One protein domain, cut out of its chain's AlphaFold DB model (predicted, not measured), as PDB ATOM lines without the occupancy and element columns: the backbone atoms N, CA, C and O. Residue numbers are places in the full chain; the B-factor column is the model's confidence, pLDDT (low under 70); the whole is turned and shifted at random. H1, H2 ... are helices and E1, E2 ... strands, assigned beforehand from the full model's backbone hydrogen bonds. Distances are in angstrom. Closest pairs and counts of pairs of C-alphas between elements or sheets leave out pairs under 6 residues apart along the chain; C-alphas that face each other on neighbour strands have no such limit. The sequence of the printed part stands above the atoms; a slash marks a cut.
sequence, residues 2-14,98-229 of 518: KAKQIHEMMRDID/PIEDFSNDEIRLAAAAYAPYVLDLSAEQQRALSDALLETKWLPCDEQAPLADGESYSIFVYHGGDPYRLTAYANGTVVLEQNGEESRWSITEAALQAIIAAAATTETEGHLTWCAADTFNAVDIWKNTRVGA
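This is residues 2 to 14 and 98 to 229 of the 518 residues of an uncharacterized protein of Ruminococcus sp (UniProt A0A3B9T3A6). One strongly twisted sheet of seven strands makes a wall, with helices H2 and H3 side by side across one of its faces. The long link between H2 and E3 passes round the E6 edge, where residues 139 to 140 pair with E6, while the short H4 only grazes the sheet and H1 lies detached beyond the E7 edge. The printed part has 145 residues, with four named helices and seven named strands in the order H1 E1 E2 H2 E3 E4 E5 E6 H3 E7 H4. The sheet's order is E6, E5, E4, E3, E1, E2, E7, all antiparallel, and the class is mixed, helices and strands. The whole is compact, with a radius of gyration of the C-alphas of 14.9 A and spans of 44 by 33 by 29 A.

H1, residues 3 to 11, is 12.2 A long and begins at C-alpha 3, at (146.138, 158.272, 179.741). After the cut come E1, residues 106 to 111, 17.0 A long, and E2, residues 117 to 120. H2, residues 123 to 134, is 16.0 A long. E3, residues 152 to 159, is 21.9 A long and begins at C-alpha 152, at (148.194, 139.038, 176.948). E4, residues 162 to 169, is 23.2 A long; E5, residues 173 to 178, is 16.3 A; E6, residues 181 to 186, is 17.1 A. H3, residues 189 to 198, is 14.2 A long. E7, residues 207 to 210, and H4, residues 220 to 223, are short; H4 ends at C-alpha 223, at (132.713, 139.696, 161.119).

E3, E4, E5 and E6 form a meander, each strand the antiparallel neighbour of the one before. In the hairpin E3 and E4, N 155 and O 166 are 2.8 A apart, within hydrogen-bond range. In the hairpin E4 and E5, N 167 and O 175 are 2.8 A apart; in the hairpin E5 and E6, N 183 and O 176 are 2.8 A apart. On the other side of E3 is E1, with N 110 and O 154 at 2.7 A. E1 and E2 are a hairpin, with N 119 and O 109 at 2.7 A. E7, an edge strand, is the antiparallel neighbour of E2, with N 209 and O 118 at 2.7 A; E6 is the other edge strand. E2, H2 and E3 are a split strand-helix-strand unit, two strands that run the same way with a helix between them along the chain and E1 between them in the sheet; its crossover is right-handed. H2 and H3 are on the same face of the sheet, at heights over the sheet of 10.3 A and 9.3 A. H2 runs across the strands, at 83 degrees to E1 on the local plane, and H3 also runs across them, at 82 degrees to E3 on the local plane. H2 and H3 touch, at a shallow tilt of 19 degrees and opposite ways; their closest C-alphas, those of Ala 132 and Ala 191, are 5.1 A apart. H4 only grazes the sheet, with residues 220 to 222. H1 is not on the sheet and touches no helix. In H1, H2 and H3 every O i to N i+4 pair is within hydrogen-bond range, while H4 is too short for such a pair.

The two C-alphas farthest apart, those of Asp 12 and Asp 142, are 44.6 A apart. Residues 15 to 97 are not printed, and C-alphas 14 and 98 are 40.1 A apart across this cut. Of the links that are printed whole, H2 to E3 is long, with 17 residues. The mean pLDDT of the printed part is 83.4; residues 2 to 14, 201 to 207 and 223 to 229 are under 70.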
ATOM      1  N   LYS A   2     150.120 159.836 177.441       45.97
ATOM      2  CA  LYS A   2     149.488 159.968 178.772       45.97
ATOM      3  C   LYS A   2     148.053 159.445 178.666       45.97
ATOM      4  O   LYS A   2     147.412 159.730 177.665       45.97
ATOM      5  N   ALA A   3     147.522 158.784 179.699       42.25
ATOM      6  CA  ALA A   3     146.138 158.272 179.741       42.25
ATOM      7  C   ALA A   3     145.065 159.293 179.295       42.25
ATOM      8  O   ALA A   3     144.013 158.924 178.795       42.25
ATOM      9  N   LYS A   4     145.365 160.592 179.423       43.53
ATOM     10  CA  LYS A   4     144.535 161.694 178.937       43.53
ATOM     11  C   LYS A   4     144.344 161.711 177.408       43.53
ATOM     12  O   LYS A   4     143.249 162.025 176.979       43.53
ATOM     13  N   GLN A   5     145.357 161.363 176.613       46.12
ATOM     14  CA  GLN A   5     145.258 161.339 175.144       46.12
ATOM     15  C   GLN A   5     144.453 160.137 174.647       46.12
ATOM     16  O   GLN A   5     143.624 160.305 173.770       46.12
ATOM     17  N   ILE A   6     144.612 158.966 175.279       46.75
ATOM     18  CA  ILE A   6     143.750 157.797 175.027       46.75
ATOM     19  C   ILE A   6     142.301 158.147 175.382       46.75
ATOM     20  O   ILE A   6     141.392 157.886 174.611       46.75
ATOM     21  N   HIS A   7     142.083 158.816 176.516       45.69
ATOM     22  CA  HIS A   7     140.752 159.258 176.917       45.69
ATOM     23  C   HIS A   7     140.159 160.337 175.993       45.69
ATOM     24  O   HIS A   7     138.954 160.340 175.794       45.69
ATOM     25  N   GLU A   8     140.970 161.244 175.439       46.22
ATOM     26  CA  GLU A   8     140.524 162.247 174.458       46.22
ATOM     27  C   GLU A   8     140.206 161.590 173.103       46.22
ATOM     28  O   GLU A   8     139.124 161.826 172.583       46.22
ATOM     29  N   MET A   9     141.036 160.659 172.616       46.84
ATOM     30  CA  MET A   9     140.737 159.857 171.419       46.84
ATOM     31  C   MET A   9     139.470 159.009 171.590       46.84
ATOM     32  O   MET A   9     138.637 158.967 170.699       46.84
ATOM     33  N   MET A  10     139.273 158.383 172.756       44.75
ATOM     34  CA  MET A  10     138.056 157.615 173.055       44.75
ATOM     35  C   MET A  10     136.812 158.489 173.257       44.75
ATOM     36  O   MET A  10     135.700 157.977 173.200       44.75
ATOM     37  N   ARG A  11     136.979 159.789 173.529       40.34
ATOM     38  CA  ARG A  11     135.868 160.735 173.707       40.34
ATOM     39  C   ARG A  11     135.324 161.248 172.374       40.34
ATOM     40  O   ARG A  11     134.158 161.632 172.326       40.34
ATOM     41  N   ASP A  12     136.149 161.219 171.331       41.47
ATOM     42  CA  ASP A  12     135.772 161.576 169.962       41.47
ATOM     43  C   ASP A  12     135.173 160.377 169.186       41.47
ATOM     44  O   ASP A  12     134.638 160.550 168.094       41.47
ATOM     45  N   ILE A  13     135.188 159.168 169.770       45.78
ATOM     46  CA  ILE A  13     134.528 157.964 169.236       45.78
ATOM     47  C   ILE A  13     133.065 157.937 169.718       45.78
ATOM     48  O   ILE A  13     132.767 157.528 170.837       45.78
ATOM     49  N   ASP A  14     132.178 158.432 168.851       47.44
ATOM     50  CA  ASP A  14     130.704 158.396 168.878       47.44
ATOM     51  C   ASP A  14     130.015 158.755 170.235       47.44
ATOM     52  O   ASP A  14     129.902 157.934 171.159       47.44
ATOM     53  N   PRO A  98     154.175 125.603 163.577       89.50
ATOM     54  CA  PRO A  98     152.775 125.250 163.806       89.50
ATOM     55  C   PRO A  98     151.808 126.060 162.938       89.50
ATOM     56  O   PRO A  98     150.608 125.828 162.990       89.50
ATOM     57  N   ILE A  99     152.334 127.021 162.181       90.81
ATOM     58  CA  ILE A  99     151.599 127.956 161.340       90.81
ATOM     59  C   ILE A  99     152.253 128.000 159.957       90.81
ATOM     60  O   ILE A  99     153.477 127.885 159.840       90.81
ATOM     61  N   GLU A 100     151.432 128.139 158.921       91.50
ATOM     62  CA  GLU A 100     151.896 128.331 157.544       91.50
ATOM     63  C   GLU A 100     152.436 129.755 157.339       91.50
ATOM     64  O   GLU A 100     152.364 130.594 158.235       91.50
ATOM     65  N   ASP A 101     153.029 130.034 156.176       92.62
ATOM     66  CA  ASP A 101     153.462 131.392 155.837       92.62
ATOM     67  C   ASP A 101     152.239 132.305 155.682       92.62
ATOM     68  O   ASP A 101     151.442 132.133 154.761       92.62
ATOM     69  N   PHE A 102     152.122 133.278 156.585       91.88
ATOM     70  CA  PHE A 102     151.041 134.262 156.620       91.88
ATOM     71  C   PHE A 102     151.528 135.689 156.334       91.88
ATOM     72  O   PHE A 102     150.884 136.675 156.689       91.88
ATOM     73  N   SER A 103     152.695 135.836 155.697       91.12
ATOM     74  CA  SER A 103     153.311 137.144 155.427       91.12
ATOM     75  C   SER A 103     152.433 138.095 154.601       91.12
ATOM     76  O   SER A 103     152.597 139.314 154.706       91.12
ATOM     77  N   ASN A 104     151.485 137.554 153.828       83.25
ATOM     78  CA  ASN A 104     150.545 138.311 152.999       83.25
ATOM     79  C   ASN A 104     149.102 138.319 153.539       83.25
ATOM     80  O   ASN A 104     148.237 138.901 152.890       83.25
ATOM     81  N   ASP A 105     148.839 137.705 154.693       86.12
ATOM     82  CA  ASP A 105     147.486 137.597 155.251       86.12
ATOM     83  C   ASP A 105     147.128 138.779 156.140       86.12
ATOM     84  O   ASP A 105     147.993 139.361 156.789       86.12
ATOM     85  N   GLU A 106     145.839 139.093 156.243       85.81
ATOM     86  CA  GLU A 106     145.373 140.139 157.150       85.81
ATOM     87  C   GLU A 106     145.572 139.748 158.618       85.81
ATOM     88  O   GLU A 106     145.280 138.622 159.037       85.81
ATOM     89  N   ILE A 107     146.035 140.714 159.420       92.31
ATOM     90  CA  ILE A 107     146.276 140.532 160.852       92.31
ATOM     91  C   ILE A 107     145.525 141.583 161.671       92.31
ATOM     92  O   ILE A 107     145.713 142.792 161.502       92.31
ATOM     93  N   ARG A 108     144.750 141.103 162.649       93.25
ATOM     94  CA  ARG A 108     144.159 141.915 163.721       93.25
ATOM     95  C   ARG A 108     144.855 141.628 165.040       93.25
ATOM     96  O   ARG A 108     145.119 140.477 165.373       93.25
ATOM     97  N   LEU A 109     145.123 142.660 165.833       95.38
ATOM     98  CA  LEU A 109     145.779 142.519 167.133       95.38
ATOM     99  C   LEU A 109     144.907 143.092 168.245       95.38
ATOM    100  O   LEU A 109     144.494 144.239 168.196       95.38
ATOM    101  N   ALA A 110     144.646 142.320 169.290       95.25
ATOM    102  CA  ALA A 110     143.994 142.798 170.496       95.25
ATOM    103  C   ALA A 110     144.974 142.939 171.654       95.25
ATOM    104  O   ALA A 110     145.751 142.025 171.945       95.25
ATOM    105  N   ALA A 111     144.848 144.040 172.388       94.81
ATOM    106  CA  ALA A 111     145.548 144.252 173.643       94.81
ATOM    107  C   ALA A 111     144.607 144.840 174.696       94.81
ATOM    108  O   ALA A 111     143.673 145.587 174.394       94.81
ATOM    109  N   ALA A 112     144.907 144.574 175.968       92.75
ATOM    110  CA  ALA A 112     144.131 145.091 177.097       92.75
ATOM    111  C   ALA A 112     144.020 146.630 177.105       92.75
ATOM    112  O   ALA A 112     143.029 147.176 177.589       92.75
ATOM    113  N   ALA A 113     145.017 147.330 176.551       90.81
ATOM    114  CA  ALA A 113     145.083 148.791 176.510       90.81
ATOM    115  C   ALA A 113     143.945 149.446 175.708       90.81
ATOM    116  O   ALA A 113     143.602 150.599 175.976       90.81
ATOM    117  N   TYR A 114     143.370 148.725 174.749       86.12
ATOM    118  CA  TYR A 114     142.296 149.207 173.886       86.12
ATOM    119  C   TYR A 114     141.173 148.177 173.749       86.12
ATOM    120  O   TYR A 114     140.442 148.196 172.775       86.12
ATOM    121  N   ALA A 115     140.965 147.298 174.731       87.19
ATOM    122  CA  ALA A 115     139.761 146.469 174.756       87.19
ATOM    123  C   ALA A 115     138.486 147.352 174.850       87.19
ATOM    124  O   ALA A 115     138.505 148.366 175.559       87.19
ATOM    125  N   PRO A 116     137.362 146.994 174.192       88.56
ATOM    126  CA  PRO A 116     137.081 145.753 173.458       88.56
ATOM    127  C   PRO A 116     137.409 145.822 171.953       88.56
ATOM    128  O   PRO A 116     136.736 145.188 171.149       88.56
ATOM    129  N   TYR A 117     138.389 146.628 171.554       85.94
ATOM    130  CA  TYR A 117     138.773 146.801 170.159       85.94
ATOM    131  C   TYR A 117     139.930 145.868 169.778       85.94
ATOM    132  O   TYR A 117     140.693 145.406 170.633       85.94
ATOM    133  N   VAL A 118     140.080 145.648 168.479       90.88
ATOM    134  CA  VAL A 118     141.270 145.091 167.836       90.88
ATOM    135  C   VAL A 118     141.879 146.132 166.912       90.88
ATOM    136  O   VAL A 118     141.198 147.031 166.447       90.88
ATOM    137  N   LEU A 119     143.173 146.044 166.680       89.19
ATOM    138  CA  LEU A 119     143.944 146.901 165.804       89.19
ATOM    139  C   LEU A 119     144.143 146.175 164.473       89.19
ATOM    140  O   LEU A 119     144.782 145.125 164.454       89.19
ATOM    141  N   ASP A 120     143.629 146.737 163.385       85.38
ATOM    142  CA  ASP A 120     144.022 146.370 162.025       85.38
ATOM    143  C   ASP A 120     145.436 146.924 161.794       85.38
ATOM    144  O   ASP A 120     145.641 148.145 161.840       85.38
ATOM    145  N   LEU A 121     146.420 146.041 161.616       86.94
ATOM    146  CA  LEU A 121     147.819 146.443 161.446       86.94
ATOM    147  C   LEU A 121     148.039 147.111 160.081       86.94
ATOM    148  O   LEU A 121     147.443 146.712 159.083       86.94
ATOM    149  N   SER A 122     148.925 148.113 160.016       81.75
ATOM    150  CA  SER A 122     149.402 148.612 158.718       81.75
ATOM    151  C   SER A 122     150.260 147.553 158.014       81.75
ATOM    152  O   SER A 122     150.815 146.667 158.664       81.75
ATOM    153  N   ALA A 123     150.444 147.663 156.694       81.00
ATOM    154  CA  ALA A 123     151.271 146.721 155.933       81.00
ATOM    155  C   ALA A 123     152.718 146.611 156.462       81.00
ATOM    156  O   ALA A 123     153.300 145.527 156.467       81.00
ATOM    157  N   GLU A 124     153.304 147.717 156.940       85.56
ATOM    158  CA  GLU A 124     154.640 147.712 157.551       85.56
ATOM    159  C   GLU A 124     154.648 146.952 158.884       85.56
ATOM    160  O   GLU A 124     155.511 146.101 159.106       85.56
ATOM    161  N   GLN A 125     153.661 147.208 159.749       89.69
ATOM    162  CA  GLN A 125     153.526 146.527 161.038       89.69
ATOM    163  C   GLN A 125     153.245 145.034 160.864       89.69
ATOM    164  O   GLN A 125     153.845 144.210 161.552       89.69
ATOM    165  N   GLN A 126     152.354 144.691 159.933       92.31
ATOM    166  CA  GLN A 126     152.015 143.320 159.581       92.31
ATOM    167  C   GLN A 126     153.256 142.562 159.116       92.31
ATOM    168  O   GLN A 126     153.532 141.496 159.654       92.31
ATOM    169  N   ARG A 127     154.033 143.132 158.183       91.94
ATOM    170  CA  ARG A 127     155.272 142.514 157.692       91.94
ATOM    171  C   ARG A 127     156.294 142.317 158.811       91.94
ATOM    172  O   ARG A 127     156.833 141.231 158.957       91.94
ATOM    173  N   ALA A 128     156.535 143.339 159.631       93.31
ATOM    174  CA  ALA A 128     157.483 143.226 160.739       93.31
ATOM    175  C   ALA A 128     157.065 142.152 161.762       93.31
ATOM    176  O   ALA A 128     157.912 141.433 162.295       93.31
ATOM    177  N   LEU A 129     155.761 142.041 162.038       95.50
ATOM    178  CA  LEU A 129     155.217 141.033 162.941       95.50
ATOM    179  C   LEU A 129     155.286 139.623 162.341       95.50
ATOM    180  O   LEU A 129     155.696 138.694 163.040       95.50
ATOM    181  N   SER A 130     154.895 139.454 161.075       95.81
ATOM    182  CA  SER A 130     154.912 138.155 160.400       95.81
ATOM    183  C   SER A 130     156.336 137.637 160.227       95.81
ATOM    184  O   SER A 130     156.593 136.500 160.614       95.81
ATOM    185  N   ASP A 131     157.287 138.478 159.804       95.88
ATOM    186  CA  ASP A 131     158.712 138.125 159.720       95.88
ATOM    187  C   ASP A 131     159.223 137.596 161.075       95.88
ATOM    188  O   ASP A 131     159.803 136.513 161.160       95.88
ATOM    189  N   ALA A 132     158.933 138.305 162.172       96.62
ATOM    190  CA  ALA A 132     159.385 137.908 163.505       96.62
ATOM    191  C   ALA A 132     158.777 136.578 163.990       96.62
ATOM    192  O   ALA A 132     159.450 135.808 164.680       96.62
ATOM    193  N   LEU A 133     157.511 136.307 163.662       96.25
ATOM    194  CA  LEU A 133     156.805 135.081 164.048       96.25
ATOM    195  C   LEU A 133     157.150 133.881 163.155       96.25
ATOM    196  O   LEU A 133     157.156 132.752 163.643       96.25
ATOM    197  N   LEU A 134     157.470 134.107 161.882       95.19
ATOM    198  CA  LEU A 134     157.909 133.063 160.954       95.19
ATOM    199  C   LEU A 134     159.380 132.683 161.177       95.19
ATOM    200  O   LEU A 134     159.750 131.521 161.018       95.19
ATOM    201  N   GLU A 135     160.222 133.627 161.607       94.75
ATOM    202  CA  GLU A 135     161.629 133.367 161.946       94.75
ATOM    203  C   GLU A 135     161.829 132.819 163.370       94.75
ATOM    204  O   GLU A 135     162.922 132.350 163.716       94.75
ATOM    205  N   THR A 136     160.808 132.883 164.233       95.12
ATOM    206  CA  THR A 136     160.943 132.439 165.625       95.12
ATOM    207  C   THR A 136     161.039 130.922 165.746       95.12
ATOM    208  O   THR A 136     160.503 130.148 164.951       95.12
ATOM    209  N   LYS A 137     161.707 130.475 166.812       93.69
ATOM    210  CA  LYS A 137     161.746 129.059 167.164       93.69
ATOM    211  C   LYS A 137     160.515 128.712 167.994       93.69
ATOM    212  O   LYS A 137     160.441 129.101 169.158       93.69
ATOM    213  N   TRP A 138     159.616 127.929 167.413       94.50
ATOM    214  CA  TRP A 138     158.451 127.377 168.096       94.50
ATOM    215  C   TRP A 138     158.836 126.104 168.854       94.50
ATOM    216  O   TRP A 138     159.355 125.148 168.277       94.50
ATOM    217  N   LEU A 139     158.621 126.101 170.168       94.00
ATOM    218  CA  LEU A 139     158.881 124.949 171.033       94.00
ATOM    219  C   LEU A 139     157.571 124.491 171.684       94.00
ATOM    220  O   LEU A 139     156.949 125.310 172.360       94.00
ATOM    221  N   PRO A 140     157.149 123.221 171.538       94.00
ATOM    222  CA  PRO A 140     155.968 122.713 172.230       94.00
ATOM    223  C   PRO A 140     156.060 122.943 173.741       94.00
ATOM    224  O   PRO A 140     157.123 122.773 174.343       94.00
ATOM    225  N   CYS A 141     154.946 123.328 174.356       91.69
ATOM    226  CA  CYS A 141     154.834 123.504 175.801       91.69
ATOM    227  C   CYS A 141     153.903 122.459 176.414       91.69
ATOM    228  O   CYS A 141     153.013 121.935 175.752       91.69
ATOM    229  N   ASP A 142     154.085 122.190 177.707       91.62
ATOM    230  CA  ASP A 142     153.147 121.364 178.467       91.62
ATOM    231  C   ASP A 142     151.762 122.038 178.500       91.62
ATOM    232  O   ASP A 142     151.591 123.135 179.044       91.62
ATOM    233  N   GLU A 143     150.761 121.369 177.931       90.81
ATOM    234  CA  GLU A 143     149.362 121.813 177.908       90.81
ATOM    235  C   GLU A 143     148.775 122.007 179.313       90.81
ATOM    236  O   GLU A 143     147.826 122.770 179.491       90.81
ATOM    237  N   GLN A 144     149.341 121.343 180.324       91.62
ATOM    238  CA  GLN A 144     148.899 121.436 181.715       91.62
ATOM    239  C   GLN A 144     149.656 122.497 182.519       91.62
ATOM    240  O   GLN A 144     149.279 122.780 183.662       91.62
ATOM    241  N   ALA A 145     150.700 123.114 181.953       89.50
ATOM    242  CA  ALA A 145     151.411 124.188 182.631       89.50
ATOM    243  C   ALA A 145     150.462 125.376 182.887       89.50
ATOM    244  O   ALA A 145     149.631 125.708 182.038       89.50
ATOM    245  N   PRO A 146     150.541 126.044 184.047       91.31
ATOM    246  CA  PRO A 146     149.774 127.261 184.271       91.31
ATOM    247  C   PRO A 146     150.230 128.349 183.289       91.31
ATOM    248  O   PRO A 146     151.429 128.564 183.108       91.31
ATOM    249  N   LEU A 147     149.270 129.033 182.668       93.38
ATOM    250  CA  LEU A 147     149.544 130.205 181.836       93.38
ATOM    251  C   LEU A 147     150.010 131.362 182.724       93.38
ATOM    252  O   LEU A 147     149.624 131.450 183.893       93.38
ATOM    253  N   ALA A 148     150.863 132.232 182.188       91.75
ATOM    254  CA  ALA A 148     151.331 133.386 182.940       91.75
ATOM    255  C   ALA A 148     150.171 134.357 183.204       91.75
ATOM    256  O   ALA A 148     149.457 134.755 182.285       91.75
ATOM    257  N   ASP A 149     150.017 134.772 184.459       88.19
ATOM    258  CA  ASP A 149     149.120 135.867 184.816       88.19
ATOM    259  C   ASP A 149     149.677 137.187 184.258       88.19
ATOM    260  O   ASP A 149     150.874 137.459 184.382       88.19
ATOM    261  N   GLY A 150     148.823 138.049 183.701       90.31
ATOM    262  CA  GLY A 150     149.227 139.394 183.285       90.31
ATOM    263  C   GLY A 150     148.592 139.865 181.985       90.31
ATOM    264  O   GLY A 150     147.485 139.463 181.634       90.31
ATOM    265  N   GLU A 151     149.295 140.773 181.306       92.06
ATOM    266  CA  GLU A 151     148.914 141.240 179.977       92.06
ATOM    267  C   GLU A 151     149.139 140.125 178.952       92.06
ATOM    268  O   GLU A 151     150.179 139.462 178.941       92.06
ATOM    269  N   SER A 152     148.143 139.936 178.093       96.19
ATOM    270  CA  SER A 152     148.194 139.038 176.948       96.19
ATOM    271  C   SER A 152     147.800 139.795 175.689       96.19
ATOM    272  O   SER A 152     146.972 140.713 175.740       96.19
ATOM    273  N   TYR A 153     148.337 139.357 174.560       97.38
ATOM    274  CA  TYR A 153     148.023 139.887 173.239       97.38
ATOM    275  C   TYR A 153     147.358 138.786 172.428       97.38
ATOM    276  O   TYR A 153     147.857 137.665 172.408       97.38
ATOM    277  N   SER A 154     146.225 139.081 171.794       97.50
ATOM    278  CA  SER A 154     145.603 138.141 170.852       97.50
ATOM    279  C   SER A 154     145.874 138.615 169.436       97.50
ATOM    280  O   SER A 154     145.480 139.720 169.088       97.50
ATOM    281  N   ILE A 155     146.558 137.807 168.641       97.12
ATOM    282  CA  ILE A 155     146.789 138.045 167.220       97.12
ATOM    283  C   ILE A 155     145.829 137.139 166.464       97.12
ATOM    284  O   ILE A 155     145.812 135.936 166.696       97.12
ATOM    285  N   PHE A 156     145.017 137.712 165.596       95.81
ATOM    286  CA  PHE A 156     144.100 136.995 164.726       95.81
ATOM    287  C   PHE A 156     144.653 137.090 163.312       95.81
ATOM    288  O   PHE A 156     144.988 138.191 162.874       95.81
ATOM    289  N   VAL A 157     144.738 135.962 162.614       93.69
ATOM    290  CA  VAL A 157     145.235 135.890 161.233       93.69
ATOM    291  C   VAL A 157     144.149 135.312 160.330       93.69
ATOM    292  O   VAL A 157     143.547 134.296 160.684       93.69
ATOM    293  N   TYR A 158     143.879 135.961 159.193       86.94
ATOM    294  CA  TYR A 158     142.932 135.478 158.184       86.94
ATOM    295  C   TYR A 158     143.679 134.776 157.043       86.94
ATOM    296  O   TYR A 158     144.034 135.393 156.042       86.94
ATOM    297  N   HIS A 159     143.938 133.478 157.204       82.69
ATOM    298  CA  HIS A 159     144.762 132.700 156.278       82.69
ATOM    299  C   HIS A 159     143.914 132.026 155.194       82.69
ATOM    300  O   HIS A 159     143.491 130.881 155.340       82.69
ATOM    301  N   GLY A 160     143.594 132.755 154.119       70.75
ATOM    302  CA  GLY A 160     142.918 132.180 152.945       70.75
ATOM    303  C   GLY A 160     141.594 131.453 153.240       70.75
ATOM    304  O   GLY A 160     141.273 130.477 152.564       70.75
ATOM    305  N   GLY A 161     140.841 131.903 154.252       71.12
ATOM    306  CA  GLY A 161     139.586 131.284 154.697       71.12
ATOM    307  C   GLY A 161     139.704 130.308 155.878       71.12
ATOM    308  O   GLY A 161     138.673 129.845 156.361       71.12
ATOM    309  N   ASP A 162     140.911 130.032 156.386       83.12
ATOM    310  CA  ASP A 162     141.148 129.255 157.616       83.12
ATOM    311  C   ASP A 162     141.712 130.158 158.730       83.12
ATOM    312  O   ASP A 162     142.927 130.234 158.935       83.12
ATOM    313  N   PRO A 163     140.863 130.935 159.428       89.62
ATOM    314  CA  PRO A 163     141.349 131.892 160.404       89.62
ATOM    315  C   PRO A 163     141.791 131.210 161.705       89.62
ATOM    316  O   PRO A 163     141.148 130.287 162.211       89.62
ATOM    317  N   TYR A 164     142.854 131.735 162.309       94.38
ATOM    318  CA  TYR A 164     143.372 131.256 163.590       94.38
ATOM    319  C   TYR A 164     143.727 132.407 164.532       94.38
ATOM    320  O   TYR A 164     143.848 133.571 164.136       94.38
ATOM    321  N   ARG A 165     143.876 132.081 165.819       96.56
ATOM    322  CA  ARG A 165     144.212 133.035 166.881       96.56
ATOM    323  C   ARG A 165     145.438 132.580 167.662       96.56
ATOM    324  O   ARG A 165     145.489 131.461 168.153       96.56
ATOM    325  N   LEU A 166     146.385 133.488 167.858       97.44
ATOM    326  CA  LEU A 166     147.529 133.333 168.750       97.44
ATOM    327  C   LEU A 166     147.315 134.201 169.991       97.44
ATOM    328  O   LEU A 166     147.235 135.421 169.885       97.44
ATOM    329  N   THR A 167     147.258 133.617 171.184       97.69
ATOM    330  CA  THR A 167     147.280 134.373 172.444       97.69
ATOM    331  C   THR A 167     148.663 134.293 173.069       97.69
ATOM    332  O   THR A 167     149.025 133.273 173.653       97.69
ATOM    333  N   ALA A 168     149.431 135.375 172.950       97.81
ATOM    334  CA  ALA A 168     150.771 135.495 173.505       97.81
ATOM    335  C   ALA A 168     150.743 136.087 174.918       97.81
ATOM    336  O   ALA A 168     150.095 137.104 175.175       97.81
ATOM    337  N   TYR A 169     151.490 135.458 175.820       97.25
ATOM    338  CA  TYR A 169     151.642 135.848 177.217       97.25
ATOM    339  C   TYR A 169     153.035 136.431 177.473       97.25
ATOM    340  O   TYR A 169     153.994 136.157 176.751       97.25
ATOM    341  N   ALA A 170     153.172 137.202 178.554       95.06
ATOM    342  CA  ALA A 170     154.402 137.921 178.897       95.06
ATOM    343  C   ALA A 170     155.651 137.041 179.126       95.06
ATOM    344  O   ALA A 170     156.761 137.559 179.183       95.06
ATOM    345  N   ASN A 171     155.494 135.726 179.291       95.00
ATOM    346  CA  ASN A 171     156.597 134.772 179.434       95.00
ATOM    347  C   ASN A 171     157.008 134.108 178.105       95.00
ATOM    348  O   ASN A 171     157.780 133.152 178.131       95.00
ATOM    349  N   GLY A 172     156.448 134.545 176.972       95.81
ATOM    350  CA  GLY A 172     156.692 133.953 175.657       95.81
ATOM    351  C   GLY A 172     155.886 132.681 175.379       95.81
ATOM    352  O   GLY A 172     156.076 132.069 174.333       95.81
ATOM    353  N   THR A 173     154.980 132.270 176.274       97.12
ATOM    354  CA  THR A 173     154.002 131.217 175.961       97.12
ATOM    355  C   THR A 173     152.958 131.757 174.987       97.12
ATOM    356  O   THR A 173     152.461 132.869 175.157       97.12
ATOM    357  N   VAL A 174     152.600 130.952 173.992       97.38
ATOM    358  CA  VAL A 174     151.566 131.230 172.999       97.38
ATOM    359  C   VAL A 174     150.566 130.081 172.994       97.38
ATOM    360  O   VAL A 174     150.954 128.913 172.925       97.38
ATOM    361  N   VAL A 175     149.281 130.413 173.070       97.31
ATOM    362  CA  VAL A 175     148.186 129.477 172.785       97.31
ATOM    363  C   VAL A 175     147.742 129.719 171.347       97.31
ATOM    364  O   VAL A 175     147.344 130.835 171.026       97.31
ATOM    365  N   LEU A 176     147.846 128.706 170.492       96.62
ATOM    366  CA  LEU A 176     147.333 128.721 169.124       96.62
ATOM    367  C   LEU A 176     145.967 128.036 169.113       96.62
ATOM    368  O   LEU A 176     145.881 126.860 169.449       96.62
ATOM    369  N   GLU A 177     144.932 128.771 168.724       95.62
ATOM    370  CA  GLU A 177     143.583 128.270 168.469       95.62
ATOM    371  C   GLU A 177     143.324 128.252 166.960       95.62
ATOM    372  O   GLU A 177     143.326 129.304 166.320       95.62
ATOM    373  N   GLN A 178     143.070 127.069 166.404       91.38
ATOM    374  CA  GLN A 178     142.744 126.866 164.992       91.38
ATOM    375  C   GLN A 178     141.704 125.751 164.884       91.38
ATOM    376  O   GLN A 178     141.824 124.725 165.553       91.38
ATOM    377  N   ASN A 179     140.657 125.945 164.079       86.88
ATOM    378  CA  ASN A 179     139.588 124.953 163.897       86.88
ATOM    379  C   ASN A 179     138.932 124.457 165.211       86.88
ATOM    380  O   ASN A 179     138.443 123.332 165.299       86.88
ATOM    381  N   GLY A 180     138.905 125.310 166.243       86.81
ATOM    382  CA  GLY A 180     138.362 124.994 167.570       86.81
ATOM    383  C   GLY A 180     139.267 124.124 168.452       86.81
ATOM    384  O   GLY A 180     138.860 123.759 169.557       86.81
ATOM    385  N   GLU A 181     140.476 123.799 167.993       92.62
ATOM    386  CA  GLU A 181     141.502 123.103 168.767       92.62
ATOM    387  C   GLU A 181     142.537 124.102 169.299       92.62
ATOM    388  O   GLU A 181     142.915 125.045 168.607       92.62
ATOM    389  N   GLU A 182     143.003 123.895 170.535       95.38
ATOM    390  CA  GLU A 182     144.056 124.704 171.155       95.38
ATOM    391  C   GLU A 182     145.351 123.896 171.289       95.38
ATOM    392  O   GLU A 182     145.345 122.771 171.788       95.38
ATOM    393  N   SER A 183     146.480 124.499 170.920       95.19
ATOM    394  CA  SER A 183     147.825 123.963 171.150       95.19
ATOM    395  C   SER A 183     148.720 125.010 171.818       95.19
ATOM    396  O   SER A 183     148.466 126.213 171.730       95.19
ATOM    397  N   ARG A 184     149.763 124.571 172.535       96.44
ATOM    398  CA  ARG A 184     150.635 125.472 173.307       96.44
ATOM    399  C   ARG A 184     152.083 125.409 172.880       96.44
ATOM    400  O   ARG A 184     152.678 124.338 172.774       96.44
ATOM    401  N   TRP A 185     152.667 126.592 172.761       96.50
ATOM    402  CA  TRP A 185     154.014 126.784 172.257       96.50
ATOM    403  C   TRP A 185     154.753 127.852 173.057       96.50
ATOM    404  O   TRP A 185     154.148 128.675 173.737       96.50
ATOM    405  N   SER A 186     156.075 127.854 172.960       95.62
ATOM    406  CA  SER A 186     156.935 128.950 173.387       95.62
ATOM    407  C   SER A 186     157.587 129.562 172.161       95.62
ATOM    408  O   SER A 186     158.063 128.832 171.289       95.62
ATOM    409  N   ILE A 187     157.649 130.889 172.141       96.38
ATOM    410  CA  ILE A 187     158.370 131.681 171.140       96.38
ATOM    411  C   ILE A 187     159.604 132.336 171.764       96.38
ATOM    412  O   ILE A 187     159.798 132.313 172.983       96.38
ATOM    413  N   THR A 188     160.464 132.914 170.928       96.38
ATOM    414  CA  THR A 188     161.616 133.695 171.391       96.38
ATOM    415  C   THR A 188     161.198 135.064 171.934       96.38
ATOM    416  O   THR A 188     160.179 135.629 171.539       96.38
ATOM    417  N   GLU A 189     162.045 135.648 172.786       96.31
ATOM    418  CA  GLU A 189     161.859 137.014 173.293       96.31
ATOM    419  C   GLU A 189     161.744 138.044 172.158       96.31
ATOM    420  O   GLU A 189     160.941 138.966 172.238       96.31
ATOM    421  N   ALA A 190     162.499 137.873 171.066       96.75
ATOM    422  CA  ALA A 190     162.443 138.778 169.919       96.75
ATOM    423  C   ALA A 190     161.049 138.807 169.268       96.75
ATOM    424  O   ALA A 190     160.539 139.884 168.964       96.75
ATOM    425  N   ALA A 191     160.409 137.643 169.115       97.31
ATOM    426  CA  ALA A 191     159.051 137.554 168.585       97.31
ATOM    427  C   ALA A 191     158.021 138.157 169.551       97.31
ATOM    428  O   ALA A 191     157.134 138.893 169.125       97.31
ATOM    429  N   LEU A 192     158.177 137.933 170.861       97.44
ATOM    430  CA  LEU A 192     157.327 138.572 171.868       97.44
ATOM    431  C   LEU A 192     157.440 140.105 171.823       97.44
ATOM    432  O   LEU A 192     156.427 140.800 171.860       97.44
ATOM    433  N   GLN A 193     158.654 140.644 171.690       96.38
ATOM    434  CA  GLN A 193     158.867 142.087 171.558       96.38
ATOM    435  C   GLN A 193     158.260 142.651 170.266       96.38
ATOM    436  O   GLN A 193     157.722 143.756 170.295       96.38
ATOM    437  N   ALA A 194     158.278 141.899 169.160       96.31
ATOM    438  CA  ALA A 194     157.602 142.295 167.925       96.31
ATOM    439  C   ALA A 194     156.075 142.385 168.107       96.31
ATOM    440  O   ALA A 194     155.472 143.369 167.682       96.31
ATOM    441  N   ILE A 195     155.457 141.430 168.817       96.56
ATOM    442  CA  ILE A 195     154.027 141.484 169.179       96.56
ATOM    443  C   ILE A 195     153.727 142.735 170.015       96.56
ATOM    444  O   ILE A 195     152.787 143.473 169.722       96.56
ATOM    445  N   ILE A 196     154.536 142.997 171.048       95.19
ATOM    446  CA  ILE A 196     154.364 144.162 171.931       95.19
ATOM    447  C   ILE A 196     154.509 145.470 171.141       95.19
ATOM    448  O   ILE A 196     153.733 146.402 171.354       95.19
ATOM    449  N   ALA A 197     155.479 145.539 170.225       93.75
ATOM    450  CA  ALA A 197     155.706 146.699 169.372       93.75
ATOM    451  C   ALA A 197     154.534 146.932 168.406       93.75
ATOM    452  O   ALA A 197     154.027 148.050 168.337       93.75
ATOM    453  N   ALA A 198     154.036 145.884 167.741       93.06
ATOM    454  CA  ALA A 198     152.859 145.968 166.874       93.06
ATOM    455  C   ALA A 198     151.608 146.439 167.643       93.06
ATOM    456  O   ALA A 198     150.797 147.200 167.121       93.06
ATOM    457  N   ALA A 199     151.482 146.054 168.917       92.25
ATOM    458  CA  ALA A 199     150.391 146.472 169.794       92.25
ATOM    459  C   ALA A 199     150.519 147.910 170.342       92.25
ATOM    460  O   ALA A 199     149.576 148.419 170.961       92.25
ATOM    461  N   ALA A 200     151.673 148.567 170.195       88.81
ATOM    462  CA  ALA A 200     151.965 149.830 170.865       88.81
ATOM    463  C   ALA A 200     151.330 151.040 170.152       88.81
ATOM    464  O   ALA A 200     151.865 151.588 169.195       88.81
ATOM    465  N   THR A 201     150.235 151.564 170.713       67.06
ATOM    466  CA  THR A 201     149.412 152.657 170.141       67.06
ATOM    467  C   THR A 201     150.109 154.013 169.938       67.06
ATOM    468  O   THR A 201     149.480 154.985 169.534       67.06
ATOM    469  N   THR A 202     151.366 154.178 170.358       66.00
ATOM    470  CA  THR A 202     152.123 155.424 170.130       66.00
ATOM    471  C   THR A 202     152.792 155.476 168.766       66.00
ATOM    472  O   THR A 202     153.223 156.556 168.374       66.00
ATOM    473  N   GLU A 203     152.870 154.335 168.083       55.31
ATOM    474  CA  GLU A 203     153.476 154.168 166.759       55.31
ATOM    475  C   GLU A 203     152.471 153.592 165.746       55.31
ATOM    476  O   GLU A 203     152.849 153.162 164.665       55.31
ATOM    477  N   THR A 204     151.179 153.559 166.086       54.25
ATOM    478  CA  THR A 204     150.154 152.922 165.254       54.25
ATOM    479  C   THR A 204     149.691 153.828 164.123       54.25
ATOM    480  O   THR A 204     148.979 154.801 164.364       54.25
ATOM    481  N   GLU A 205     150.034 153.436 162.898       56.53
ATOM    482  CA  GLU A 205     149.360 153.841 161.654       56.53
ATOM    483  C   GLU A 205     148.101 152.988 161.361       56.53
ATOM    484  O   GLU A 205     147.460 153.165 160.332       56.53
ATOM    485  N   GLY A 206     147.736 152.060 162.257       57.06
ATOM    486  CA  GLY A 206     146.585 151.158 162.114       57.06
ATOM    487  C   GLY A 206     145.233 151.724 162.576       57.06
ATOM    488  O   GLY A 206     145.148 152.784 163.204       57.06
ATOM    489  N   HIS A 207     144.164 150.971 162.302       69.75
ATOM    490  CA  HIS A 207     142.774 151.337 162.616       69.75
ATOM    491  C   HIS A 207     142.203 150.438 163.721       69.75
ATOM    492  O   HIS A 207     142.513 149.254 163.775       69.75
ATOM    493  N   LEU A 208     141.389 150.982 164.633       78.50
ATOM    494  CA  LEU A 208     140.779 150.195 165.712       78.50
ATOM    495  C   LEU A 208     139.396 149.694 165.306       78.50
ATOM    496  O   LEU A 208     138.479 150.488 165.186       78.50
ATOM    497  N   THR A 209     139.210 148.387 165.215       75.25
ATOM    498  CA  THR A 209     137.933 147.715 164.969       75.25
ATOM    499  C   THR A 209     137.263 147.346 166.290       75.25
ATOM    500  O   THR A 209     137.872 146.698 167.136       75.25
ATOM    501  N   TRP A 210     136.025 147.789 166.529       77.81
ATOM    502  CA  TRP A 210     135.296 147.387 167.739       77.81
ATOM    503  C   TRP A 210     134.859 145.937 167.626       77.81
ATOM    504  O   TRP A 210     134.419 145.523 166.562       77.81
ATOM    505  N   CYS A 211     134.929 145.179 168.720       77.75
ATOM    506  CA  CYS A 211     134.499 143.789 168.720       77.75
ATOM    507  C   CYS A 211     133.481 143.523 169.825       77.75
ATOM    508  O   CYS A 211     133.684 143.866 170.997       77.75
ATOM    509  N   ALA A 212     132.387 142.854 169.462       72.88
ATOM    510  CA  ALA A 212     131.468 142.318 170.450       72.88
ATOM    511  C   ALA A 212     132.152 141.181 171.229       72.88
ATOM    512  O   ALA A 212     132.977 140.441 170.695       72.88
ATOM    513  N   ALA A 213     131.829 141.022 172.512       78.88
ATOM    514  CA  ALA A 213     132.525 140.053 173.363       78.88
ATOM    515  C   ALA A 213     132.376 138.594 172.884       78.88
ATOM    516  O   ALA A 213     133.268 137.783 173.107       78.88
ATOM    517  N   ASP A 214     131.257 138.265 172.243       76.94
ATOM    518  CA  ASP A 214     130.954 136.958 171.650       76.94
ATOM    519  C   ASP A 214     131.651 136.719 170.303       76.94
ATOM    520  O   ASP A 214     131.901 135.573 169.946       76.94
ATOM    521  N   THR A 215     132.052 137.783 169.609       80.19
ATOM    522  CA  THR A 215     132.821 137.701 168.356       80.19
ATOM    523  C   THR A 215     134.334 137.604 168.568       80.19
ATOM    524  O   THR A 215     135.092 137.509 167.611       80.19
ATOM    525  N   PHE A 216     134.816 137.646 169.814       85.38
ATOM    526  CA  PHE A 216     136.248 137.672 170.124       85.38
ATOM    527  C   PHE A 216     136.886 136.267 170.075       85.38
ATOM    528  O   PHE A 216     137.445 135.767 171.054       85.38
ATOM    529  N   ASN A 217     136.773 135.605 168.926       88.00
ATOM    530  CA  ASN A 217     137.322 134.280 168.633       88.00
ATOM    531  C   ASN A 217     137.972 134.271 167.240       88.00
ATOM    532  O   ASN A 217     137.851 135.250 166.507       88.00
ATOM    533  N   ALA A 218     138.689 133.199 166.890       85.00
ATOM    534  CA  ALA A 218     139.437 133.131 165.631       85.00
ATOM    535  C   ALA A 218     138.577 133.438 164.390       85.00
ATOM    536  O   ALA A 218     139.040 134.126 163.487       85.00
ATOM    537  N   VAL A 219     137.322 132.983 164.369       79.31
ATOM    538  CA  VAL A 219     136.438 133.050 163.197       79.31
ATOM    539  C   VAL A 219     135.632 134.346 163.169       79.31
ATOM    540  O   VAL A 219     135.616 135.062 162.171       79.31
ATOM    541  N   ASP A 220     134.947 134.667 164.262       78.12
ATOM    542  CA  ASP A 220     133.960 135.746 164.272       78.12
ATOM    543  C   ASP A 220     134.586 137.136 164.414       78.12
ATOM    544  O   ASP A 220     133.912 138.127 164.131       78.12
ATOM    545  N   ILE A 221     135.867 137.241 164.797       81.56
ATOM    546  CA  ILE A 221     136.527 138.545 164.968       81.56
ATOM    547  C   ILE A 221     136.504 139.356 163.671       81.56
ATOM    548  O   ILE A 221     136.445 140.583 163.712       81.56
ATOM    549  N   TRP A 222     136.515 138.655 162.540       79.44
ATOM    550  CA  TRP A 222     136.527 139.166 161.175       79.44
ATOM    551  C   TRP A 222     135.164 139.678 160.715       79.44
ATOM    552  O   TRP A 222     135.099 140.543 159.849       79.44
ATOM    553  N   LYS A 223     134.083 139.219 161.357       66.88
ATOM    554  CA  LYS A 223     132.713 139.696 161.119       66.88
ATOM    555  C   LYS A 223     132.447 141.054 161.760       66.88
ATOM    556  O   LYS A 223     131.417 141.664 161.497       66.88
ATOM    557  N   ASN A 224     133.343 141.513 162.636       61.81
ATOM    558  CA  ASN A 224     133.213 142.821 163.252       61.81
ATOM    559  C   ASN A 224     133.549 143.930 162.265       61.81
ATOM    560  O   ASN A 224     134.614 143.925 161.635       61.81
ATOM    561  N   THR A 225     132.662 144.915 162.230       52.22
ATOM    562  CA  THR A 225     132.835 146.135 161.469       52.22
ATOM    563  C   THR A 225     133.911 147.029 162.048       52.22
ATOM    564  O   THR A 225     133.978 147.273 163.257       52.22
ATOM    565  N   ARG A 226     134.729 147.575 161.146       53.66
ATOM    566  CA  ARG A 226     135.725 148.600 161.445       53.66
ATOM    567  C   ARG A 226     135.105 149.726 162.270       53.66
ATOM    568  O   ARG A 226     134.097 150.307 161.876       53.66
ATOM    569  N   VAL A 227     135.743 150.094 163.379       37.69
ATOM    570  CA  VAL A 227     135.545 151.422 163.962       37.69
ATOM    571  C   VAL A 227     136.565 152.343 163.304       37.69
ATOM    572  O   VAL A 227     137.726 152.005 163.098       37.69
ATOM    573  N   GLY A 228     136.109 153.519 162.888       49.31
ATOM    574  CA  GLY A 228     136.968 154.465 162.184       49.31
ATOM    575  C   GLY A 228     136.856 154.397 160.669       49.31
ATOM    576  O   GLY A 228     137.848 154.655 159.987       49.31
ATOM    577  N   ALA A 229     135.644 154.162 160.145       65.50
ATOM    578  CA  ALA A 229     135.269 154.815 158.896       65.50
ATOM    579  C   ALA A 229     135.740 156.277 158.993       65.50
ATOM    580  O   ALA A 229     135.468 156.956 159.998       65.50
TER     581      ALA A 229